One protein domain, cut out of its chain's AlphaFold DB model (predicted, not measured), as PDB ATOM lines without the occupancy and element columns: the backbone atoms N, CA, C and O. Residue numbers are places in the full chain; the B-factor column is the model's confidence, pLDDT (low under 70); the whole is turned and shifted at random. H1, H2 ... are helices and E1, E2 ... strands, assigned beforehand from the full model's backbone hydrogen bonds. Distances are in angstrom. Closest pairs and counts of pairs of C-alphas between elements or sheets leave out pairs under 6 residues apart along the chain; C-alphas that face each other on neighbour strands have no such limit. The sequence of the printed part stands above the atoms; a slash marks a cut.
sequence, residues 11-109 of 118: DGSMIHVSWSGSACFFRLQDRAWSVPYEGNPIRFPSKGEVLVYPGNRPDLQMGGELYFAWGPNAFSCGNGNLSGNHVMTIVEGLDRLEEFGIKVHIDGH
ATOM      1  N   ASP A  11     124.526  78.514 179.789       90.00
ATOM      2  CA  ASP A  11     123.300  78.789 180.524       90.00
ATOM      3  C   ASP A  11     122.181  79.100 179.525       90.00
ATOM      4  O   ASP A  11     122.385  79.783 178.513       90.00
ATOM      5  N   GLY A  12     120.984  78.597 179.792       90.62
ATOM      6  CA  GLY A  12     119.827  78.893 178.968       90.62
ATOM      7  C   GLY A  12     118.553  78.299 179.531       90.62
ATOM      8  O   GLY A  12     118.499  77.826 180.663       90.62
ATOM      9  N   SER A  13     117.513  78.317 178.711       94.88
ATOM     10  CA  SER A  13     116.243  77.693 179.053       94.88
ATOM     11  C   SER A  13     115.997  76.497 178.152       94.88
ATOM     12  O   SER A  13     115.984  76.630 176.925       94.88
ATOM     13  N   MET A  14     115.752  75.346 178.768       96.56
ATOM     14  CA  MET A  14     115.166  74.211 178.084       96.56
ATOM     15  C   MET A  14     113.695  74.521 177.809       96.56
ATOM     16  O   MET A  14     112.947  74.887 178.719       96.56
ATOM     17  N   ILE A  15     113.276  74.379 176.554       97.69
ATOM     18  CA  ILE A  15     111.899  74.636 176.123       97.69
ATOM     19  C   ILE A  15     111.303  73.423 175.428       97.69
ATOM     20  O   ILE A  15     112.001  72.653 174.770       97.69
ATOM     21  N   HIS A  16     109.993  73.248 175.571       98.12
ATOM     22  CA  HIS A  16     109.279  72.165 174.915       98.12
ATOM     23  C   HIS A  16     109.103  72.448 173.418       98.12
ATOM     24  O   HIS A  16     108.879  73.586 172.997       98.12
ATOM     25  N   VAL A  17     109.196  71.397 172.608       96.50
ATOM     26  CA  VAL A  17     108.998  71.461 171.155       96.50
ATOM     27  C   VAL A  17     107.508  71.514 170.815       96.50
ATOM     28  O   VAL A  17     106.728  70.717 171.311       96.50
ATOM     29  N   SER A  18     107.076  72.396 169.915       94.81
ATOM     30  CA  SER A  18     105.641  72.473 169.570       94.81
ATOM     31  C   SER A  18     105.180  71.400 168.576       94.81
ATOM     32  O   SER A  18     103.999  71.081 168.525       94.81
ATOM     33  N   TRP A  19     106.098  70.856 167.770       95.38
ATOM     34  CA  TRP A  19     105.757  70.034 166.595       95.38
ATOM     35  C   TRP A  19     106.307  68.607 166.644       95.38
ATOM     36  O   TRP A  19     106.046  67.830 165.731       95.38
ATOM     37  N   SER A  20     107.103  68.266 167.663       97.38
ATOM     38  CA  SER A  20     107.914  67.041 167.641       97.38
ATOM     39  C   SER A  20     107.559  66.004 168.710       97.38
ATOM     40  O   SER A  20     108.244  64.992 168.784       97.38
ATOM     41  N   GLY A  21     106.507  66.195 169.509       97.50
ATOM     42  CA  GLY A  21     106.106  65.237 170.550       97.50
ATOM     43  C   GLY A  21     106.978  65.322 171.807       97.50
ATOM     44  O   GLY A  21     107.250  66.416 172.296       97.50
ATOM     45  N   SER A  22     107.409  64.176 172.340       98.31
ATOM     46  CA  SER A  22     108.125  64.082 173.619       98.31
ATOM     47  C   SER A  22     109.608  64.462 173.524       98.31
ATOM     48  O   SER A  22     110.500  63.622 173.676       98.31
ATOM     49  N   ALA A  23     109.874  65.743 173.273       98.44
ATOM     50  CA  ALA A  23     111.216  66.311 173.299       98.44
ATOM     51  C   ALA A  23     111.251  67.759 173.807       98.44
ATOM     52  O   ALA A  23     110.227  68.433 173.953       98.44
ATOM     53  N   CYS A  24     112.457  68.230 174.096       97.94
ATOM     54  CA  CYS A  24     112.759  69.608 174.462       97.94
ATOM     55  C   CYS A  24     114.005  70.074 173.705       97.94
ATOM     56  O   CYS A  24     114.707  69.256 173.116       97.94
ATOM     57  N   PHE A  25     114.300  71.370 173.701       96.69
ATOM     58  CA  PHE A  25     115.511  71.871 173.062       96.69
ATOM     59  C   PHE A  25     116.081  73.122 173.724       96.69
ATOM     60  O   PHE A  25     115.353  73.918 174.321       96.69
ATOM     61  N   PHE A  26     117.390  73.311 173.548       94.81
ATOM     62  CA  PHE A  26     118.031  74.617 173.673       94.81
ATOM     63  C   PHE A  26     118.065  75.316 172.319       94.81
ATOM     64  O   PHE A  26     118.383  74.712 171.290       94.81
ATOM     65  N   ARG A  27     117.833  76.629 172.335       91.94
ATOM     66  CA  ARG A  27     118.063  77.489 171.173       91.94
ATOM     67  C   ARG A  27     119.556  77.770 171.049       91.94
ATOM     68  O   ARG A  27     120.103  78.550 171.822       91.94
ATOM     69  N   LEU A  28     120.201  77.161 170.061       91.75
ATOM     70  CA  LEU A  28     121.581  77.490 169.697       91.75
ATOM     71  C   LEU A  28     121.644  78.698 168.763       91.75
ATOM     72  O   LEU A  28     122.631  79.425 168.788       91.75
ATOM     73  N   GLN A  29     120.591  78.934 167.973       90.31
ATOM     74  CA  GLN A  29     120.546  80.015 166.986       90.31
ATOM     75  C   GLN A  29     121.720  79.908 165.997       90.31
ATOM     76  O   GLN A  29     121.938  78.845 165.416       90.31
ATOM     77  N   ASP A  30     122.464  80.988 165.798       89.94
ATOM     78  CA  ASP A  30     123.628  81.079 164.923       89.94
ATOM     79  C   ASP A  30     124.845  80.291 165.423       89.94
ATOM     80  O   ASP A  30     125.708  79.925 164.626       89.94
ATOM     81  N   ARG A  31     124.885  79.916 166.710       88.50
ATOM     82  CA  ARG A  31     125.984  79.116 167.282       88.50
ATOM     83  C   ARG A  31     126.147  77.752 166.611       88.50
ATOM     84  O   ARG A  31     127.245  77.215 166.597       88.50
ATOM     85  N   ALA A  32     125.075  77.191 166.050       89.94
ATOM     86  CA  ALA A  32     125.129  75.899 165.366       89.94
ATOM     87  C   ALA A  32     125.420  76.008 163.858       89.94
ATOM     88  O   ALA A  32     125.552  74.981 163.199       89.94
ATOM     89  N   TRP A  33     125.521  77.215 163.283       89.75
ATOM     90  CA  TRP A  33     125.618  77.395 161.827       89.75
ATOM     91  C   TRP A  33     126.906  76.843 161.211       89.75
ATOM     92  O   TRP A  33     126.946  76.592 160.008       89.75
ATOM     93  N   SER A  34     127.957  76.661 162.009       87.25
ATOM     94  CA  SER A  34     129.217  76.054 161.573       87.25
ATOM     95  C   SER A  34     129.209  74.524 161.640       87.25
ATOM     96  O   SER A  34     130.137  73.901 161.129       87.25
ATOM     97  N   VAL A  35     128.176  73.912 162.234       88.12
ATOM     98  CA  VAL A  35     128.050  72.456 162.334       88.12
ATOM     99  C   VAL A  35     127.628  71.897 160.970       88.12
ATOM    100  O   VAL A  35     126.523  72.195 160.507       88.12
ATOM    101  N   PRO A  36     128.460  71.078 160.302       86.75
ATOM    102  CA  PRO A  36     128.055  70.418 159.068       86.75
ATOM    103  C   PRO A  36     127.051  69.298 159.366       86.75
ATOM    104  O   PRO A  36     127.087  68.691 160.434       86.75
ATOM    105  N   TYR A  37     126.187  68.958 158.410       86.75
ATOM    106  CA  TYR A  37     125.465  67.683 158.474       86.75
ATOM    107  C   TYR A  37     126.441  66.524 158.261       86.75
ATOM    108  O   TYR A  37     127.250  66.559 157.334       86.75
ATOM    109  N   GLU A  38     126.351  65.490 159.095       78.38
ATOM    110  CA  GLU A  38     127.261  64.346 159.049       78.38
ATOM    111  C   GLU A  38     126.510  63.058 158.706       78.38
ATOM    112  O   GLU A  38     125.595  62.658 159.421       78.38
ATOM    113  N   GLY A  39     126.940  62.390 157.627       77.88
ATOM    114  CA  GLY A  39     126.582  61.014 157.266       77.88
ATOM    115  C   GLY A  39     125.085  60.744 157.117       77.88
ATOM    116  O   GLY A  39     124.562  60.736 156.005       77.88
ATOM    117  N   ASN A  40     124.419  60.479 158.240       86.19
ATOM    118  CA  ASN A  40     123.016  60.099 158.317       86.19
ATOM    119  C   ASN A  40     122.295  60.859 159.450       86.19
ATOM    120  O   ASN A  40     122.132  60.314 160.545       86.19
ATOM    121  N   PRO A  41     121.875  62.115 159.213       90.88
ATOM    122  CA  PRO A  41     121.032  62.855 160.144       90.88
ATOM    123  C   PRO A  41     119.736  62.092 160.424       90.88
ATOM    124  O   PRO A  41     119.096  61.576 159.507       90.88
ATOM    125  N   ILE A  42     119.324  62.043 161.687       95.38
ATOM    126  CA  ILE A  42     118.160  61.265 162.114       95.38
ATOM    127  C   ILE A  42     116.986  62.165 162.494       95.38
ATOM    128  O   ILE A  42     117.154  63.297 162.947       95.38
ATOM    129  N   ARG A  43     115.776  61.641 162.278       96.25
ATOM    130  CA  ARG A  43     114.497  62.295 162.603       96.25
ATOM    131  C   ARG A  43     113.829  61.728 163.856       96.25
ATOM    132  O   ARG A  43     113.034  62.420 164.484       96.25
ATOM    133  N   PHE A  44     114.108  60.472 164.189       97.69
ATOM    134  CA  PHE A  44     113.421  59.730 165.247       97.69
ATOM    135  C   PHE A  44     114.415  59.309 166.339       97.69
ATOM    136  O   PHE A  44     114.721  58.122 166.440       97.69
ATOM    137  N   PRO A  45     114.985  60.261 167.097       97.81
ATOM    138  CA  PRO A  45     115.864  59.928 168.208       97.81
ATOM    139  C   PRO A  45     115.107  59.152 169.291       97.81
ATOM    140  O   PRO A  45     113.950  59.441 169.603       97.81
ATOM    141  N   SER A  46     115.778  58.176 169.887       97.69
ATOM    142  CA  SER A  46     115.317  57.428 171.053       97.69
ATOM    143  C   SER A  46     115.401  58.285 172.318       97.69
ATOM    144  O   SER A  46     116.119  59.281 172.364       97.69
ATOM    145  N   LYS A  47     114.690  57.893 173.384       97.88
ATOM    146  CA  LYS A  47     114.779  58.567 174.692       97.88
ATOM    147  C   LYS A  47     116.245  58.654 175.146       97.88
ATOM    148  O   LYS A  47     116.927  57.636 175.210       97.88
ATOM    149  N   GLY A  48     116.702  59.860 175.476       97.88
ATOM    150  CA  GLY A  48     118.076  60.154 175.881       97.88
ATOM    151  C   GLY A  48     119.029  60.499 174.735       97.88
ATOM    152  O   GLY A  48     120.117  61.000 175.014       97.88
ATOM    153  N   GLU A  49     118.655  60.281 173.472       97.44
ATOM    154  CA  GLU A  49     119.462  60.732 172.334       97.44
ATOM    155  C   GLU A  49     119.298  62.242 172.123       97.44
ATOM    156  O   GLU A  49     118.196  62.800 172.198       97.44
ATOM    157  N   VAL A  50     120.424  62.901 171.849       95.75
ATOM    158  CA  VAL A  50     120.509  64.348 171.663       95.75
ATOM    159  C   VAL A  50     120.975  64.657 170.251       95.75
ATOM    160  O   VAL A  50     122.022  64.175 169.802       95.75
ATOM    161  N   LEU A  51     120.204  65.489 169.556       96.12
ATOM    162  CA  LEU A  51     120.506  65.923 168.201       96.12
ATOM    163  C   LEU A  51     120.988  67.365 168.163       96.12
ATOM    164  O   LEU A  51     120.538  68.204 168.939       96.12
ATOM    165  N   VAL A  52     121.829  67.672 167.182       94.81
ATOM    166  CA  VAL A  52     122.120  69.045 166.771       94.81
ATOM    167  C   VAL A  52     121.502  69.299 165.412       94.81
ATOM    168  O   VAL A  52     121.804  68.612 164.434       94.81
ATOM    169  N   TYR A  53     120.656  70.319 165.356       94.19
ATOM    170  CA  TYR A  53     120.174  70.908 164.121       94.19
ATOM    171  C   TYR A  53     120.950  72.198 163.844       94.19
ATOM    172  O   TYR A  53     120.871  73.125 164.652       94.19
ATOM    173  N   PRO A  54     121.673  72.301 162.716       91.62
ATOM    174  CA  PRO A  54     122.441  73.499 162.396       91.62
ATOM    175  C   PRO A  54     121.603  74.764 162.178       91.62
ATOM    176  O   PRO A  54     122.126  75.854 162.353       91.62
ATOM    177  N   GLY A  55     120.328  74.682 161.777       89.75
ATOM    178  CA  GLY A  55     119.479  75.868 161.547       89.75
ATOM    179  C   GLY A  55     119.736  76.642 160.247       89.75
ATOM    180  O   GLY A  55     118.801  77.175 159.655       89.75
ATOM    181  N   ASN A  56     120.967  76.627 159.733       78.75
ATOM    182  CA  ASN A  56     121.445  77.364 158.552       78.75
ATOM    183  C   ASN A  56     120.892  76.889 157.186       78.75
ATOM    184  O   ASN A  56     121.543  77.048 156.152       78.75
ATOM    185  N   ARG A  57     119.692  76.303 157.159       78.38
ATOM    186  CA  ARG A  57     119.018  75.856 155.941       78.38
ATOM    187  C   ARG A  57     118.448  77.057 155.169       78.38
ATOM    188  O   ARG A  57     117.547  77.719 155.697       78.38
ATOM    189  N   PRO A  58     118.921  77.344 153.937       72.06
ATOM    190  CA  PRO A  58     118.487  78.517 153.172       72.06
ATOM    191  C   PRO A  58     116.975  78.561 152.924       72.06
ATOM    192  O   PRO A  58     116.394  79.638 152.835       72.06
ATOM    193  N   ASP A  59     116.353  77.385 152.830       76.75
ATOM    194  CA  ASP A  59     114.932  77.167 152.572       76.75
ATOM    195  C   ASP A  59     114.040  77.326 153.813       76.75
ATOM    196  O   ASP A  59     112.831  77.474 153.667       76.75
ATOM    197  N   LEU A  60     114.610  77.299 155.023       72.75
ATOM    198  CA  LEU A  60     113.836  77.236 156.267       72.75
ATOM    199  C   LEU A  60     114.166  78.344 157.276       72.75
ATOM    200  O   LEU A  60     113.363  78.539 158.180       72.75
ATOM    201  N   GLN A  61     115.287  79.068 157.116       62.59
ATOM    202  CA  GLN A  61     115.743  80.184 157.972       62.59
ATOM    203  C   GLN A  61     115.347  80.029 159.456       62.59
ATOM    204  O   GLN A  61     114.642  80.862 160.026       62.59
ATOM    205  N   MET A  62     115.790  78.935 160.081       83.25
ATOM    206  CA  MET A  62     115.548  78.652 161.499       83.25
ATOM    207  C   MET A  62     116.831  78.832 162.318       83.25
ATOM    208  O   MET A  62     117.944  78.733 161.808       83.25
ATOM    209  N   GLY A  63     116.683  79.070 163.619       89.25
ATOM    210  CA  GLY A  63     117.805  78.964 164.548       89.25
ATOM    211  C   GLY A  63     118.265  77.517 164.700       89.25
ATOM    212  O   GLY A  63     117.463  76.594 164.561       89.25
ATOM    213  N   GLY A  64     119.543  77.309 165.003       92.88
ATOM    214  CA  GLY A  64     120.032  75.999 165.404       92.88
ATOM    215  C   GLY A  64     119.437  75.536 166.733       92.88
ATOM    216  O   GLY A  64     119.084  76.355 167.591       92.88
ATOM    217  N   GLU A  65     119.360  74.223 166.918       94.38
ATOM    218  CA  GLU A  65     118.748  73.585 168.087       94.38
ATOM    219  C   GLU A  65     119.641  72.464 168.624       94.38
ATOM    220  O   GLU A  65     120.191  71.680 167.850       94.38
ATOM    221  N   LEU A  66     119.757  72.376 169.952       95.12
ATOM    222  CA  LEU A  66     120.224  71.172 170.639       95.12
ATOM    223  C   LEU A  66     118.986  70.472 171.193       95.12
ATOM    224  O   LEU A  66     118.394  70.938 172.166       95.12
ATOM    225  N   TYR A  67     118.564  69.412 170.520       97.12
ATOM    226  CA  TYR A  67     117.285  68.737 170.699       97.12
ATOM    227  C   TYR A  67     117.447  67.491 171.568       97.12
ATOM    228  O   TYR A  67     118.285  66.648 171.275       97.12
ATOM    229  N   PHE A  68     116.623  67.349 172.601       97.50
ATOM    230  CA  PHE A  68     116.666  66.280 173.598       97.50
ATOM    231  C   PHE A  68     115.378  65.466 173.557       97.50
ATOM    232  O   PHE A  68     114.310  65.963 173.924       97.50
ATOM    233  N   ALA A  69     115.479  64.200 173.163       98.31
ATOM    234  CA  ALA A  69     114.359  63.271 173.204       98.31
ATOM    235  C   ALA A  69     114.143  62.736 174.624       98.31
ATOM    236  O   ALA A  69     115.028  62.102 175.194       98.31
ATOM    237  N   TRP A  70     112.949  62.927 175.184       98.19
ATOM    238  CA  TRP A  70     112.575  62.369 176.492       98.19
ATOM    239  C   TRP A  70     111.490  61.283 176.407       98.19
ATOM    240  O   TRP A  70     111.193  60.633 177.407       98.19
ATOM    241  N   GLY A  71     110.962  61.024 175.207       97.88
ATOM    242  CA  GLY A  71     110.000  59.962 174.904       97.88
ATOM    243  C   GLY A  71     109.744  59.828 173.391       97.88
ATOM    244  O   GLY A  71     110.577  60.274 172.596       97.88
ATOM    245  N   PRO A  72     108.607  59.240 172.964       98.12
ATOM    246  CA  PRO A  72     108.235  59.119 171.552       98.12
ATOM    247  C   PRO A  72     108.148  60.479 170.849       98.12
ATOM    248  O   PRO A  72     107.379  61.358 171.242       98.12
ATOM    249  N   ASN A  73     108.940  60.660 169.797       98.44
ATOM    250  CA  ASN A  73     109.082  61.947 169.132       98.44
ATOM    251  C   ASN A  73     109.396  61.779 167.637       98.44
ATOM    252  O   ASN A  73     109.754  60.697 167.163       98.44
ATOM    253  N   ALA A  74     109.219  62.864 166.890       98.19
ATOM    254  CA  ALA A  74     109.529  62.925 165.472       98.19
ATOM    255  C   ALA A  74     109.938  64.352 165.096       98.19
ATOM    256  O   ALA A  74     109.083  65.231 164.963       98.19
ATOM    257  N   PHE A  75     111.240  64.584 164.927       97.44
ATOM    258  CA  PHE A  75     111.781  65.930 164.787       97.44
ATOM    259  C   PHE A  75     111.203  66.661 163.564       97.44
ATOM    260  O   PHE A  75     111.321  66.219 162.418       97.44
ATOM    261  N   SER A  76     110.493  67.755 163.837       95.44
ATOM    262  CA  SER A  76     109.680  68.497 162.873       95.44
ATOM    263  C   SER A  76     109.531  69.961 163.296       95.44
ATOM    264  O   SER A  76     109.663  70.305 164.472       95.44
ATOM    265  N   CYS A  77     109.179  70.819 162.345       92.62
ATOM    266  CA  CYS A  77     108.775  72.203 162.576       92.62
ATOM    267  C   CYS A  77     107.515  72.543 161.764       92.62
ATOM    268  O   CYS A  77     106.952  71.686 161.081       92.62
ATOM    269  N   GLY A  78     107.086  73.810 161.796       90.06
ATOM    270  CA  GLY A  78     105.942  74.280 161.003       90.06
ATOM    271  C   GLY A  78     106.101  74.089 159.485       90.06
ATOM    272  O   GLY A  78     105.107  74.078 158.769       90.06
ATOM    273  N   ASN A  79     107.331  73.874 159.005       88.56
ATOM    274  CA  ASN A  79     107.644  73.635 157.596       88.56
ATOM    275  C   ASN A  79     107.817  72.142 157.251       88.56
ATOM    276  O   ASN A  79     108.253  71.805 156.152       88.56
ATOM    277  N   GLY A  80     107.485  71.235 158.175       91.12
ATOM    278  CA  GLY A  80     107.537  69.791 157.963       91.12
ATOM    279  C   GLY A  80     108.692  69.108 158.689       91.12
ATOM    280  O   GLY A  80     109.059  69.472 159.806       91.12
ATOM    281  N   ASN A  81     109.222  68.052 158.074       93.56
ATOM    282  CA  ASN A  81     110.180  67.161 158.720       93.56
ATOM    283  C   ASN A  81     111.576  67.783 158.796       93.56
ATOM    284  O   ASN A  81     112.096  68.277 157.794       93.56
ATOM    285  N   LEU A  82     112.198  67.667 159.967       93.88
ATOM    286  CA  LEU A  82     113.595  68.007 160.195       93.88
ATOM    287  C   LEU A  82     114.404  66.743 160.506       93.88
ATOM    288  O   LEU A  82     113.870  65.669 160.783       93.88
ATOM    289  N   SER A  83     115.720  66.884 160.443       94.12
ATOM    290  CA  SER A  83     116.679  65.864 160.852       94.12
ATOM    291  C   SER A  83     117.888  66.556 161.463       94.12
ATOM    292  O   SER A  83     118.286  67.616 160.981       94.12
ATOM    293  N   GLY A  84     118.474  65.962 162.495       94.44
ATOM    294  CA  GLY A  84     119.668  66.479 163.155       94.44
ATOM    295  C   GLY A  84     120.762  65.424 163.238       94.44
ATOM    296  O   GLY A  84     120.500  64.227 163.110       94.44
ATOM    297  N   ASN A  85     121.996  65.863 163.457       94.81
ATOM    298  CA  ASN A  85     123.097  64.949 163.743       94.81
ATOM    299  C   ASN A  85     122.938  64.426 165.171       94.81
ATOM    300  O   ASN A  85     122.779  65.233 166.082       94.81
ATOM    301  N   HIS A  86     123.021  63.115 165.389       94.50
ATOM    302  CA  HIS A  86     123.154  62.577 166.742       94.50
ATOM    303  C   HIS A  86     124.551  62.901 167.284       94.50
ATOM    304  O   HIS A  86     125.544  62.581 166.630       94.50
ATOM    305  N   VAL A  87     124.618  63.562 168.445       91.94
ATOM    306  CA  VAL A  87     125.888  64.055 169.012       91.94
ATOM    307  C   VAL A  87     126.182  63.565 170.426       91.94
ATOM    308  O   VAL A  87     127.343  63.560 170.830       91.94
ATOM    309  N   MET A  88     125.155  63.198 171.198       91.12
ATOM    310  CA  MET A  88     125.290  62.755 172.586       91.12
ATOM    311  C   MET A  88     124.152  61.814 172.965       91.12
ATOM    312  O   MET A  88     123.032  61.945 172.475       91.12
ATOM    313  N   THR A  89     124.427  60.935 173.923       95.00
ATOM    314  CA  THR A  89     123.428  60.089 174.573       95.00
ATOM    315  C   THR A  89     123.526  60.284 176.081       95.00
ATOM    316  O   THR A  89     124.618  60.230 176.644       95.00
ATOM    317  N   ILE A  90     122.392  60.516 176.738       95.19
ATOM    318  CA  ILE A  90     122.319  60.620 178.199       95.19
ATOM    319  C   ILE A  90     122.533  59.230 178.805       95.19
ATOM    320  O   ILE A  90     121.745  58.318 178.560       95.19
ATOM    321  N   VAL A  91     123.586  59.082 179.610       94.75
ATOM    322  CA  VAL A  91     123.954  57.807 180.257       94.75
ATOM    323  C   VAL A  91     123.536  57.725 181.728       94.75
ATOM    324  O   VAL A  91     123.378  56.629 182.256       94.75
ATOM    325  N   GLU A  92     123.292  58.863 182.379       95.50
ATOM    326  CA  GLU A  92     122.888  58.950 183.786       95.50
ATOM    327  C   GLU A  92     121.640  59.826 183.946       95.50
ATOM    328  O   GLU A  92     121.480  60.836 183.264       95.50
ATOM    329  N   GLY A  93     120.733  59.436 184.849       95.62
ATOM    330  CA  GLY A  93     119.480  60.165 185.097       95.62
ATOM    331  C   GLY A  93     118.402  59.990 184.019       95.62
ATOM    332  O   GLY A  93     117.436  60.755 183.996       95.62
ATOM    333  N   LEU A  94     118.546  59.000 183.130       96.25
ATOM    334  CA  LEU A  94     117.592  58.696 182.054       96.25
ATOM    335  C   LEU A  94     116.182  58.355 182.575       96.25
ATOM    336  O   LEU A  94     115.178  58.635 181.917       96.25
ATOM    337  N   ASP A  95     116.107  57.772 183.767       96.25
ATOM    338  CA  ASP A  95     114.883  57.465 184.508       96.25
ATOM    339  C   ASP A  95     114.081  58.727 184.863       96.25
ATOM    340  O   ASP A  95     112.855  58.721 184.765       96.25
ATOM    341  N   ARG A  96     114.767  59.835 185.169       97.38
ATOM    342  CA  ARG A  96     114.160  61.136 185.513       97.38
ATOM    343  C   ARG A  96     113.902  62.039 184.306       97.38
ATOM    344  O   ARG A  96     113.247  63.072 184.428       97.38
ATOM    345  N   LEU A  97     114.412  61.675 183.128       97.38
ATOM    346  CA  LEU A  97     114.358  62.526 181.935       97.38
ATOM    347  C   LEU A  97     112.922  62.832 181.484       97.38
ATOM    348  O   LEU A  97     112.633  63.931 181.020       97.38
ATOM    349  N   GLU A  98     112.020  61.865 181.622       98.00
ATOM    350  CA  GLU A  98     110.614  62.031 181.238       98.00
ATOM    351  C   GLU A  98     109.859  62.948 182.199       98.00
ATOM    352  O   GLU A  98     109.126  63.821 181.746       98.00
ATOM    353  N   GLU A  99     110.104  62.823 183.505       98.31
ATOM    354  CA  GLU A  99     109.571  63.748 184.509       98.31
ATOM    355  C   GLU A  99     110.016  65.187 184.211       98.31
ATOM    356  O   GLU A  99     109.193  66.104 184.181       98.31
ATOM    357  N   PHE A 100     111.300  65.382 183.900       98.12
ATOM    358  CA  PHE A 100     111.818  66.684 183.489       98.12
ATOM    359  C   PHE A 100     111.167  67.188 182.191       98.12
ATOM    360  O   PHE A 100     110.762  68.347 182.113       98.12
ATOM    361  N   GLY A 101     111.007  66.328 181.183       98.19
ATOM    362  CA  GLY A 101     110.344  66.677 179.927       98.19
ATOM    363  C   GLY A 101     108.887  67.113 180.113       98.19
ATOM    364  O   GLY A 101     108.464  68.120 179.541       98.19
ATOM    365  N   ILE A 102     108.136  66.404 180.962       98.44
ATOM    366  CA  ILE A 102     106.763  66.760 181.346       98.44
ATOM    367  C   ILE A 102     106.747  68.098 182.083       98.44
ATOM    368  O   ILE A 102     105.906  68.945 181.783       98.44
ATOM    369  N   LYS A 103     107.701  68.326 182.992       98.56
ATOM    370  CA  LYS A 103     107.844  69.608 183.685       98.56
ATOM    371  C   LYS A 103     108.035  70.758 182.696       98.56
ATOM    372  O   LYS A 103     107.300  71.734 182.761       98.56
ATOM    373  N   VAL A 104     108.960  70.628 181.741       98.44
ATOM    374  CA  VAL A 104     109.185  71.650 180.702       98.44
ATOM    375  C   VAL A 104     107.932  71.864 179.835       98.44
ATOM    376  O   VAL A 104     107.665  72.980 179.386       98.44
ATOM    377  N   HIS A 105     107.160  70.804 179.576       98.25
ATOM    378  CA  HIS A 105     105.930  70.873 178.786       98.25
ATOM    379  C   HIS A 105     104.797  71.618 179.507       98.25
ATOM    380  O   HIS A 105     104.166  72.489 178.910       98.25
ATOM    381  N   ILE A 106     104.541  71.280 180.773       98.31
ATOM    382  CA  ILE A 106     103.390  71.779 181.537       98.31
ATOM    383  C   ILE A 106     103.703  73.092 182.254       98.31
ATOM    384  O   ILE A 106     102.915  74.034 182.179       98.31
ATOM    385  N   ASP A 107     104.864  73.181 182.901       98.25
ATOM    386  CA  ASP A 107     105.253  74.345 183.707       98.25
ATOM    387  C   ASP A 107     105.958  75.419 182.861       98.25
ATOM    388  O   ASP A 107     106.281  76.502 183.349       98.25
ATOM    389  N   GLY A 108     106.205  75.128 181.582       97.25
ATOM    390  CA  GLY A 108     106.951  75.990 180.680       97.25
ATOM    391  C   GLY A 108     108.462  75.865 180.860       97.25
ATOM    392  O   GLY A 108     108.977  74.913 181.448       97.25
ATOM    393  N   HIS A 109     109.186  76.826 180.287       97.12
ATOM    394  CA  HIS A 109     110.642  76.761 180.185       97.12
ATOM    395  C   HIS A 109     111.317  76.528 181.545       97.12
ATOM    396  O   HIS A 109     110.900  77.085 182.555       97.12
TER     397      HIS A 109
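AT A GLANCE: This is residues 11 to 109 of the 118 residues of a protein of Clostridium sp. AM58-1XD (UniProt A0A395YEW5). One strongly twisted sheet of five strands, with E2 and E4 bending sharply in its middle, has a single helix, H1, lying across the strands on one face near the E1 edge. The long links lie outside the strands, among them residues 30 to 48. The printed part has 99 residues with five named strands, then one named helix, in the order E1 E2 E3 E4 E5 H1; the sheet's order is E1 E2 E4 E3 E5, all antiparallel. The class is mixed, with under half of the residues in named elements. The whole is compact, with a radius of gyration of the C-alphas of 12.7 A, and spans 36 by 27 by 26 A.

IN THESE COORDINATES: E4, residues 64 to 73, spans 18.2 A and bends by 101 degrees at residue 70. E2, residues 21 to 29, spans 21.0 A and bends by 56 degrees at residue 26. E1, residues 11 to 16, begins at C-alpha 11 (123.300, 78.789, 180.524). E3 is residues 49 to 53 and E5 residues 85 to 89. H1, residues 97 to 106, spans 14.4 A and ends at C-alpha 106 (103.390, 71.779, 181.537).

HOW THE PARTS SIT: E2 and E4 pair with N 24 and O 68 at 2.9 A. E4 and E3, a hairpin, have N 51 and O 67 at 2.8 A. E3 and E5 have N 50 and O 88 at 2.8 A. E1 and E2, a hairpin, have N 25 and O 15 at 2.8 A. E1 and E5 are edge strands and are apart. With H1 on one face, sheet and helix make two layers. Its height over the sheet is 7.7 A, and it runs across the strands, at 81 degrees to E2 on the local plane. It lies over E2 and, only just, over E1, with 3 C-alphas falling on E1. The closest C-alphas of E4 and H1 are those of Trp 70 and Glu 98, 5.1 A apart. In H1 every O i to N i+4 pair is within hydrogen-bond range.

THE WHOLE: The two C-alphas farthest apart, those of Pro 58 and Asp 95, are 37.9 A apart. The printed part has no cut. The links E2 to E3 and E4 to E5 are long. Mean pLDDT of the printed part is 93.1, and residue 61 is under 70.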